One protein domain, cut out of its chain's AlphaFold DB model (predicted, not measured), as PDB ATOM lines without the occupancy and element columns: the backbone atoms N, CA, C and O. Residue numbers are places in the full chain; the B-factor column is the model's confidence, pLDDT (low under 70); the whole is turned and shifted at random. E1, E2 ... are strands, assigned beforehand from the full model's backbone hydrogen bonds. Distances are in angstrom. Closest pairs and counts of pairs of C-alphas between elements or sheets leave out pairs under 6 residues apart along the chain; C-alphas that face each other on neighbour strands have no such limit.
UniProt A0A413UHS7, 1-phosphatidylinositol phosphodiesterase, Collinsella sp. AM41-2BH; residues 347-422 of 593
ATOM      1  N   TYR A 347     197.355 236.594 196.982       61.25
ATOM      2  CA  TYR A 347     197.180 236.815 198.410       61.25
ATOM      3  C   TYR A 347     196.583 238.206 198.584       61.25
ATOM      4  O   TYR A 347     197.146 239.183 198.086       61.25
ATOM      5  N   LEU A 348     195.426 238.283 199.245       69.94
ATOM      6  CA  LEU A 348     194.754 239.555 199.496       69.94
ATOM      7  C   LEU A 348     195.642 240.460 200.366       69.94
ATOM      8  O   LEU A 348     196.169 239.977 201.372       69.94
ATOM      9  N   PRO A 349     195.773 241.754 200.027       77.94
ATOM     10  CA  PRO A 349     196.395 242.727 200.910       77.94
ATOM     11  C   PRO A 349     195.678 242.748 202.260       77.94
ATOM     12  O   PRO A 349     194.454 242.624 202.322       77.94
ATOM     13  N   THR A 350     196.429 242.907 203.349       82.56
ATOM     14  CA  THR A 350     195.841 242.914 204.702       82.56
ATOM     15  C   THR A 350     195.493 244.317 205.186       82.56
ATOM     16  O   THR A 350     194.653 244.474 206.071       82.56
ATOM     17  N   ARG A 351     196.133 245.334 204.602       85.12
ATOM     18  CA  ARG A 351     195.971 246.753 204.925       85.12
ATOM     19  C   ARG A 351     196.430 247.622 203.758       85.12
ATOM     20  O   ARG A 351     197.127 247.149 202.859       85.12
ATOM     21  N   MET A 352     196.093 248.901 203.807       88.69
ATOM     22  CA  MET A 352     196.649 249.927 202.928       88.69
ATOM     23  C   MET A 352     197.164 251.111 203.731       88.69
ATOM     24  O   MET A 352     196.685 251.352 204.834       88.69
ATOM     25  N   ARG A 353     198.134 251.843 203.188       88.94
ATOM     26  CA  ARG A 353     198.780 252.962 203.875       88.94
ATOM     27  C   ARG A 353     198.839 254.205 202.993       88.94
ATOM     28  O   ARG A 353     199.122 254.090 201.803       88.94
ATOM     29  N   MET A 354     198.599 255.378 203.574       90.25
ATOM     30  CA  MET A 354     198.777 256.683 202.916       90.25
ATOM     31  C   MET A 354     199.239 257.745 203.918       90.25
ATOM     32  O   MET A 354     199.068 257.566 205.124       90.25
ATOM     33  N   THR A 355     199.708 258.890 203.422       90.31
ATOM     34  CA  THR A 355     199.885 260.097 204.240       90.31
ATOM     35  C   THR A 355     198.670 261.010 204.086       90.31
ATOM     36  O   THR A 355     198.094 261.121 203.004       90.31
ATOM     37  N   TYR A 356     198.270 261.695 205.158       90.50
ATOM     38  CA  TYR A 356     197.198 262.686 205.090       90.50
ATOM     39  C   TYR A 356     197.453 263.736 203.996       90.50
ATOM     40  O   TYR A 356     198.551 264.285 203.891       90.50
ATOM     41  N   GLY A 357     196.418 264.035 203.206       84.19
ATOM     42  CA  GLY A 357     196.475 264.990 202.098       84.19
ATOM     43  C   GLY A 357     196.920 264.405 200.760       84.19
ATOM     44  O   GLY A 357     196.893 265.131 199.766       84.19
ATOM     45  N   ASP A 358     197.326 263.137 200.726       85.81
ATOM     46  CA  ASP A 358     197.580 262.414 199.480       85.81
ATOM     47  C   ASP A 358     196.260 261.871 198.912       85.81
ATOM     48  O   ASP A 358     195.253 261.747 199.621       85.81
ATOM     49  N   SER A 359     196.241 261.566 197.613       81.56
ATOM     50  CA  SER A 359     195.056 260.985 196.981       81.56
ATOM     51  C   SER A 359     194.835 259.555 197.468       81.56
ATOM     52  O   SER A 359     195.777 258.775 197.599       81.56
ATOM     53  N   LEU A 360     193.573 259.159 197.659       80.00
ATOM     54  CA  LEU A 360     193.229 257.773 197.984       80.00
ATOM     55  C   LEU A 360     193.618 256.788 196.876       80.00
ATOM     56  O   LEU A 360     193.898 255.630 197.169       80.00
ATOM     57  N   SER A 361     193.719 257.252 195.627       76.50
ATOM     58  CA  SER A 361     194.281 256.460 194.525       76.50
ATOM     59  C   SER A 361     195.741 256.061 194.732       76.50
ATOM     60  O   SER A 361     196.167 255.059 194.169       76.50
ATOM     61  N   ASP A 362     196.488 256.827 195.529       77.19
ATOM     62  CA  ASP A 362     197.934 256.668 195.701       77.19
ATOM     63  C   ASP A 362     198.259 255.841 196.959       77.19
ATOM     64  O   ASP A 362     199.423 255.651 197.315       77.19
ATOM     65  N   ALA A 363     197.228 255.334 197.647       82.69
ATOM     66  CA  ALA A 363     197.383 254.489 198.819       82.69
ATOM     67  C   ALA A 363     198.098 253.179 198.461       82.69
ATOM     68  O   ALA A 363     197.727 252.458 197.534       82.69
ATOM     69  N   SER A 364     199.108 252.830 199.254       82.25
ATOM     70  CA  SER A 364     199.921 251.640 199.034       82.25
ATOM     71  C   SER A 364     199.311 250.428 199.738       82.25
ATOM     72  O   SER A 364     199.247 250.384 200.970       82.25
ATOM     73  N   LEU A 365     198.880 249.429 198.964       84.19
ATOM     74  CA  LEU A 365     198.419 248.134 199.470       84.19
ATOM     75  C   LEU A 365     199.602 247.317 200.009       84.19
ATOM     76  O   LEU A 365     200.614 247.165 199.334       84.19
ATOM     77  N   GLN A 366     199.463 246.774 201.218       78.81
ATOM     78  CA  GLN A 366     200.524 246.040 201.911       78.81
ATOM     79  C   GLN A 366     200.239 244.537 201.945       78.81
ATOM     80  O   GLN A 366     199.085 244.110 202.046       78.81
ATOM     81  N   ASP A 367     201.306 243.737 201.908       71.31
ATOM     82  CA  ASP A 367     201.304 242.269 202.040       71.31
ATOM     83  C   ASP A 367     200.539 241.496 200.950       71.31
ATOM     84  O   ASP A 367     200.491 240.263 200.975       71.31
ATOM     85  N   GLY A 368     199.965 242.196 199.970       61.34
ATOM     86  CA  GLY A 368     199.362 241.584 198.796       61.34
ATOM     87  C   GLY A 368     200.434 240.966 197.903       61.34
ATOM     88  O   GLY A 368     201.468 241.578 197.647       61.34
ATOM     89  N   LYS A 369     200.186 239.754 197.407       61.94
ATOM     90  CA  LYS A 369     201.046 239.110 196.406       61.94
ATOM     91  C   LYS A 369     200.195 238.664 195.238       61.94
ATOM     92  O   LYS A 369     199.230 237.930 195.437       61.94
ATOM     93  N   THR A 370     200.557 239.071 194.037       55.22
ATOM     94  CA  THR A 370     199.926 238.617 192.800       55.22
ATOM     95  C   THR A 370     200.893 237.694 192.065       55.22
ATOM     96  O   THR A 370     202.107 237.764 192.251       55.22
ATOM     97  N   VAL A 371     200.355 236.740 191.308       48.78
ATOM     98  CA  VAL A 371     201.155 235.872 190.436       48.78
ATOM     99  C   VAL A 371     200.886 236.317 189.002       48.78
ATOM    100  O   VAL A 371     199.783 236.072 188.502       48.78
ATOM    101  N   GLY A 372     201.887 236.936 188.369       58.22
ATOM    102  CA  GLY A 372     201.791 237.623 187.072       58.22
ATOM    103  C   GLY A 372     201.682 239.149 187.218       58.22
ATOM    104  O   GLY A 372     201.848 239.675 188.313       58.22
ATOM    105  N   GLU A 373     201.357 239.843 186.126       59.19
ATOM    106  CA  GLU A 373     201.228 241.317 186.044       59.19
ATOM    107  C   GLU A 373     199.918 241.872 186.648       59.19
ATOM    108  O   GLU A 373     199.652 243.074 186.622       59.19
ATOM    109  N   GLY A 374     199.056 241.002 187.180       66.94
ATOM    110  CA  GLY A 374     197.817 241.433 187.820       66.94
ATOM    111  C   GLY A 374     198.069 242.238 189.094       66.94
ATOM    112  O   GLY A 374     199.051 242.026 189.807       66.94
ATOM    113  N   HIS A 375     197.152 243.147 189.412       74.75
ATOM    114  CA  HIS A 375     197.265 244.041 190.560       74.75
ATOM    115  C   HIS A 375     195.910 244.262 191.237       74.75
ATOM    116  O   HIS A 375     194.841 244.004 190.681       74.75
ATOM    117  N   PHE A 376     195.951 244.734 192.478       76.75
ATOM    118  CA  PHE A 376     194.756 245.139 193.208       76.75
ATOM    119  C   PHE A 376     194.532 246.640 193.054       76.75
ATOM    120  O   PHE A 376     195.487 247.412 193.111       76.75
ATOM    121  N   ARG A 377     193.272 247.057 192.923       79.44
ATOM    122  CA  ARG A 377     192.892 248.475 192.933       79.44
ATOM    123  C   ARG A 377     191.642 248.721 193.769       79.44
ATOM    124  O   ARG A 377     190.857 247.804 194.009       79.44
ATOM    125  N   LEU A 378     191.451 249.963 194.196       81.44
ATOM    126  CA  LEU A 378     190.257 250.397 194.922       81.44
ATOM    127  C   LEU A 378     189.056 250.537 193.978       81.44
ATOM    128  O   LEU A 378     189.198 251.046 192.870       81.44
ATOM    129  N   VAL A 379     187.874 250.125 194.448       78.00
ATOM    130  CA  VAL A 379     186.599 250.291 193.715       78.00
ATOM    131  C   VAL A 379     186.204 251.770 193.620       78.00
ATOM    132  O   VAL A 379     185.681 252.220 192.606       78.00
ATOM    133  N   ASP A 380     186.453 252.530 194.692       72.44
ATOM    134  CA  ASP A 380     186.152 253.960 194.795       72.44
ATOM    135  C   ASP A 380     187.315 254.687 195.482       72.44
ATOM    136  O   ASP A 380     187.645 254.416 196.640       72.44
ATOM    137  N   SER A 381     187.937 255.609 194.748       69.19
ATOM    138  CA  SER A 381     189.077 256.423 195.181       69.19
ATOM    139  C   SER A 381     188.729 257.907 195.363       69.19
ATOM    140  O   SER A 381     189.621 258.723 195.574       69.19
ATOM    141  N   SER A 382     187.446 258.284 195.306       70.38
ATOM    142  CA  SER A 382     187.018 259.694 195.268       70.38
ATOM    143  C   SER A 382     186.945 260.395 196.635       70.38
ATOM    144  O   SER A 382     186.626 261.582 196.716       70.38
ATOM    145  N   ASN A 383     187.246 259.683 197.722       71.75
ATOM    146  CA  ASN A 383     187.093 260.193 199.081       71.75
ATOM    147  C   ASN A 383     188.343 260.941 199.565       71.75
ATOM    148  O   ASN A 383     189.443 260.395 199.560       71.75
ATOM    149  N   VAL A 384     188.151 262.155 200.089       75.19
ATOM    150  CA  VAL A 384     189.172 262.864 200.875       75.19
ATOM    151  C   VAL A 384     189.087 262.380 202.321       75.19
ATOM    152  O   VAL A 384     188.024 262.447 202.940       75.19
ATOM    153  N   LEU A 385     190.197 261.873 202.856       85.44
ATOM    154  CA  LEU A 385     190.257 261.272 204.187       85.44
ATOM    155  C   LEU A 385     191.161 262.074 205.123       85.44
ATOM    156  O   LEU A 385     192.120 262.712 204.700       85.44
ATOM    157  N   ASN A 386     190.847 262.013 206.413       87.62
ATOM    158  CA  ASN A 386     191.658 262.563 207.493       87.62
ATOM    159  C   ASN A 386     192.176 261.430 208.394       87.62
ATOM    160  O   ASN A 386     191.723 260.296 208.265       87.62
ATOM    161  N   VAL A 387     193.105 261.706 209.313       87.75
ATOM    162  CA  VAL A 387     193.760 260.650 210.117       87.75
ATOM    163  C   VAL A 387     192.757 259.829 210.941       87.75
ATOM    164  O   VAL A 387     192.942 258.626 211.127       87.75
ATOM    165  N   ALA A 388     191.636 260.434 211.352       88.38
ATOM    166  CA  ALA A 388     190.559 259.757 212.078       88.38
ATOM    167  C   ALA A 388     189.818 258.689 211.248       88.38
ATOM    168  O   ALA A 388     189.080 257.880 211.809       88.38
ATOM    169  N   ALA A 389     190.002 258.665 209.925       87.38
ATOM    170  CA  ALA A 389     189.493 257.615 209.052       87.38
ATOM    171  C   ALA A 389     190.352 256.336 209.064       87.38
ATOM    172  O   ALA A 389     189.943 255.350 208.445       87.38
ATOM    173  N   SER A 390     191.492 256.318 209.765       88.94
ATOM    174  CA  SER A 390     192.288 255.097 209.944       88.94
ATOM    175  C   SER A 390     191.440 253.965 210.540       88.94
ATOM    176  O   SER A 390     190.611 254.180 211.424       88.94
ATOM    177  N   GLY A 391     191.610 252.752 210.022       86.56
ATOM    178  CA  GLY A 391     190.800 251.574 210.332       86.56
ATOM    179  C   GLY A 391     189.520 251.432 209.498       86.56
ATOM    180  O   GLY A 391     188.898 250.368 209.536       86.56
ATOM    181  N   ARG A 392     189.112 252.441 208.708       88.44
ATOM    182  CA  ARG A 392     187.993 252.284 207.762       88.44
ATOM    183  C   ARG A 392     188.377 251.310 206.652       88.44
ATOM    184  O   ARG A 392     189.458 251.411 206.080       88.44
ATOM    185  N   ALA A 393     187.474 250.385 206.340       88.88
ATOM    186  CA  ALA A 393     187.673 249.400 205.287       88.88
ATOM    187  C   ALA A 393     187.142 249.907 203.941       88.88
ATOM    188  O   ALA A 393     186.050 250.475 203.876       88.88
ATOM    189  N   PHE A 394     187.897 249.661 202.874       85.75
ATOM    190  CA  PHE A 394     187.523 250.002 201.504       85.75
ATOM    191  C   PHE A 394     187.545 248.765 200.628       85.75
ATOM    192  O   PHE A 394     188.378 247.878 200.808       85.75
ATOM    193  N   ALA A 395     186.618 248.712 199.679       86.38
ATOM    194  CA  ALA A 395     186.520 247.597 198.763       86.38
ATOM    195  C   ALA A 395     187.641 247.634 197.716       86.38
ATOM    196  O   ALA A 395     187.945 248.690 197.154       86.38
ATOM    197  N   ILE A 396     188.213 246.462 197.447       82.88
ATOM    198  CA  ILE A 396     189.237 246.262 196.422       82.88
ATOM    199  C   ILE A 396     188.790 245.233 195.387       82.88
ATOM    200  O   ILE A 396     188.084 244.261 195.681       82.88
ATOM    201  N   GLU A 397     189.267 245.440 194.169       82.81
ATOM    202  CA  GLU A 397     189.113 244.539 193.034       82.81
ATOM    203  C   GLU A 397     190.482 244.000 192.641       82.81
ATOM    204  O   GLU A 397     191.497 244.685 192.782       82.81
ATOM    205  N   TYR A 398     190.504 242.772 192.127       76.06
ATOM    206  CA  TYR A 398     191.679 242.242 191.446       76.06
ATOM    207  C   TYR A 398     191.516 242.435 189.939       76.06
ATOM    208  O   TYR A 398     190.552 241.932 189.339       76.06
ATOM    209  N   VAL A 399     192.480 243.139 189.357       74.50
ATOM    210  CA  VAL A 399     192.637 243.340 187.924       74.50
ATOM    211  C   VAL A 399     193.644 242.316 187.430       74.50
ATOM    212  O   VAL A 399     194.814 242.354 187.808       74.50
ATOM    213  N   ASP A 400     193.179 241.382 186.606       65.69
ATOM    214  CA  ASP A 400     194.081 240.496 185.882       65.69
ATOM    215  C   ASP A 400     194.594 241.244 184.658       65.69
ATOM    216  O   ASP A 400     193.808 241.848 183.928       65.69
ATOM    217  N   VAL A 401     195.904 241.215 184.453       58.34
ATOM    218  CA  VAL A 401     196.538 241.778 183.264       58.34
ATOM    219  C   VAL A 401     196.978 240.597 182.418       58.34
ATOM    220  O   VAL A 401     197.770 239.767 182.869       58.34
ATOM    221  N   ASP A 402     196.410 240.478 181.221       51.12
ATOM    222  CA  ASP A 402     196.832 239.436 180.292       51.12
ATOM    223  C   ASP A 402     198.229 239.738 179.719       51.12
ATOM    224  O   ASP A 402     198.780 240.829 179.868       51.12
ATOM    225  N   ALA A 403     198.817 238.764 179.026       42.00
ATOM    226  CA  ALA A 403     200.148 238.903 178.431       42.00
ATOM    227  C   ALA A 403     200.245 239.999 177.341       42.00
ATOM    228  O   ALA A 403     201.338 240.302 176.871       42.00
ATOM    229  N   LEU A 404     199.121 240.588 176.916       40.50
ATOM    230  CA  LEU A 404     199.053 241.698 175.962       40.50
ATOM    231  C   LEU A 404     198.865 243.056 176.661       40.50
ATOM    232  O   LEU A 404     198.805 244.082 175.983       40.50
ATOM    233  N   GLY A 405     198.781 243.071 177.995       45.97
ATOM    234  CA  GLY A 405     198.530 244.264 178.795       45.97
ATOM    235  C   GLY A 405     197.050 244.638 178.913       45.97
ATOM    236  O   GLY A 405     196.750 245.740 179.369       45.97
ATOM    237  N   ASN A 406     196.115 243.775 178.500       54.16
ATOM    238  CA  ASN A 406     194.692 244.060 178.671       54.16
ATOM    239  C   ASN A 406     194.265 243.766 180.107       54.16
ATOM    240  O   ASN A 406     194.462 242.668 180.629       54.16
ATOM    241  N   GLU A 407     193.609 244.745 180.716       71.62
ATOM    242  CA  GLU A 407     193.055 244.634 182.058       71.62
ATOM    243  C   GLU A 407     191.661 244.003 182.031       71.62
ATOM    244  O   GLU A 407     190.739 244.511 181.390       71.62
ATOM    245  N   THR A 408     191.480 242.926 182.791       67.62
ATOM    246  CA  THR A 408     190.171 242.325 183.057       67.62
ATOM    247  C   THR A 408     189.898 242.350 184.555       67.62
ATOM    248  O   THR A 408     190.589 241.713 185.352       67.62
ATOM    249  N   VAL A 409     188.855 243.074 184.960       68.81
ATOM    250  CA  VAL A 409     188.379 243.050 186.348       68.81
ATOM    251  C   VAL A 409     187.710 241.706 186.597       68.81
ATOM    252  O   VAL A 409     186.702 241.386 185.969       68.81
ATOM    253  N   THR A 410     188.277 240.905 187.496       58.88
ATOM    254  CA  THR A 410     187.804 239.524 187.680       58.88
ATOM    255  C   THR A 410     186.595 239.419 188.610       58.88
ATOM    256  O   THR A 410     185.707 238.630 188.316       58.88
ATOM    257  N   GLU A 411     186.566 240.182 189.712       58.22
ATOM    258  CA  GLU A 411     185.411 240.470 190.589       58.22
ATOM    259  C   GLU A 411     185.872 241.253 191.838       58.22
ATOM    260  O   GLU A 411     187.074 241.377 192.093       58.22
ATOM    261  N   LEU A 412     184.921 241.724 192.658       56.84
ATOM    262  CA  LEU A 412     185.168 242.254 194.006       56.84
ATOM    263  C   LEU A 412     185.825 241.170 194.878       56.84
ATOM    264  O   LEU A 412     185.234 240.109 195.085       56.84
ATOM    265  N   ARG A 413     187.040 241.400 195.391       66.56
ATOM    266  CA  ARG A 413     187.793 240.343 196.100       66.56
ATOM    267  C   ARG A 413     187.837 240.501 197.619       66.56
ATOM    268  O   ARG A 413     188.094 239.518 198.307       66.56
ATOM    269  N   GLY A 414     187.550 241.688 198.159       71.38
ATOM    270  CA  GLY A 414     187.504 241.898 199.608       71.38
ATOM    271  C   GLY A 414     187.444 243.364 200.024       71.38
ATOM    272  O   GLY A 414     187.258 244.256 199.195       71.38
ATOM    273  N   SER A 415     187.602 243.617 201.325       82.25
ATOM    274  CA  SER A 415     187.763 244.966 201.876       82.25
ATOM    275  C   SER A 415     189.006 245.039 202.751       82.25
ATOM    276  O   SER A 415     189.239 244.139 203.556       82.25
ATOM    277  N   VAL A 416     189.783 246.110 202.600       87.00
ATOM    278  CA  VAL A 416     191.051 246.316 203.314       87.00
ATOM    279  C   VAL A 416     190.988 247.586 204.165       87.00
ATOM    280  O   VAL A 416     190.493 248.609 203.682       87.00
ATOM    281  N   PRO A 417     191.427 247.543 205.436       90.38
ATOM    282  CA  PRO A 417     191.506 248.723 206.289       90.38
ATOM    283  C   PRO A 417     192.652 249.647 205.862       90.38
ATOM    284  O   PRO A 417     193.679 249.175 205.372       90.38
ATOM    285  N   ILE A 418     192.483 250.953 206.081       90.69
ATOM    286  CA  ILE A 418     193.518 251.963 205.827       90.69
ATOM    287  C   ILE A 418     194.213 252.455 207.091       90.69
ATOM    288  O   ILE A 418     193.548 252.757 208.074       90.69
ATOM    289  N   ASP A 419     195.525 252.630 207.016       90.44
ATOM    290  CA  ASP A 419     196.344 253.372 207.969       90.44
ATOM    291  C   ASP A 419     196.722 254.727 207.336       90.44
ATOM    292  O   ASP A 419     197.352 254.768 206.276       90.44
ATOM    293  N   ILE A 420     196.303 255.842 207.948       91.00
ATOM    294  CA  ILE A 420     196.579 257.203 207.457       91.00
ATOM    295  C   ILE A 420     197.578 257.866 208.398       91.00
ATOM    296  O   ILE A 420     197.235 258.233 209.523       91.00
ATOM    297  N   ASP A 421     198.808 258.045 207.930       92.00
ATOM    298  CA  ASP A 421     199.846 258.713 208.703       92.00
ATOM    299  C   ASP A 421     199.618 260.237 208.727       92.00
ATOM    300  O   ASP A 421     199.303 260.834 207.688       92.00
ATOM    301  N   PRO A 422     199.807 260.904 209.882       92.75
ATOM    302  CA  PRO A 422     199.808 262.359 209.944       92.75
ATOM    303  C   PRO A 422     200.882 262.955 209.033       92.75
ATOM    304  O   PRO A 422     202.024 262.491 209.011       92.75
TER     305      PRO A 422
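What this domain is: This is residues 347 to 422 of the 593 residues of the protein "1-phosphatidylinositol phosphodiesterase" of Collinsella sp. AM41-2BH (UniProt A0A413UHS7). One strongly twisted five-strand sheet is curled like part of a barrel and folded back on itself, with the short E1-E2 hairpin over the E3-E4 hairpin and the long, bent E5 as the hinge between these two leaves. The loop of residues 402 to 406 lies at one end of the long axis, and the long link between E3 and E4 reaches the other end at Ala 388. The printed part has 76 residues with five named strands, E1 to E5 along the chain, and no named helix; the class is all strand, though under half of the residues, 36, are in named elements. The sheet is mixed, in the order E2 E1 E5 E4 E3. The whole is compact, with a radius of gyration of the C-alphas of 12.8 A, yet elongated, spanning 40 by 21 by 17 A.

Where its parts are: Begin with E5, residues 407 to 421, the longest strand: find C-alpha 407 at (193.055, 244.634, 182.058) and follow it 30.9 A to C-alpha 421 at (199.846, 258.713, 208.703). It bends by 97 degrees at residue 410. E4, residues 393 to 401, covers 24.9 A, and E3, residues 375 to 378, covers 10.4 A. Look for E1 at residues 351 to 355, starting from C-alpha 351 at (195.971, 246.753, 204.925) and running 13.9 A; E2 is residues 364 to 366, 6.3 A long.

How they stand to each other: Start at E5, whose pairing is staggered: residues 407 to 417 pair with E4 and residues 418 to 421 with E1. E4 and E5 form an antiparallel hairpin at 141 degrees; look at N 408 and O 400, 2.8 A apart, and N 394 and O 416, 2.9 A. E3, an edge strand, forms an antiparallel hairpin with E4, where N 399 and O 375 are 2.8 A apart; E3, E4 and E5 are a meander, each strand the antiparallel neighbour of the one before. On the other side of E5, E1 runs parallel to it at 58 degrees, with N 419 and O 352 2.8 A apart. E2, the other edge strand, forms an antiparallel hairpin with E1, with N 364 and O 353 2.8 A apart. This is a folded sheet, one sheet bent back into two leaves: E2 and E1 face E4 and E3, with 12 pairs of C-alphas within 11 A. The closest C-alphas of E2 and E3, those of Leu 365 and Phe 376, are 7.8 A apart, while E1 and E4 are apart.

The domain as a whole: The two C-alphas farthest apart, those of Ala 388 and Leu 404, are 41.3 A from each other. The printed part has no cut. The link from E3 to E4, residues 379 to 392, is long, and the link from E4 to E5 is tight. Mean pLDDT of the printed part is 75.6; look for values under 70 at residues 347 to 348, 368 to 374, 381, 400 to 406 and 408 to 413.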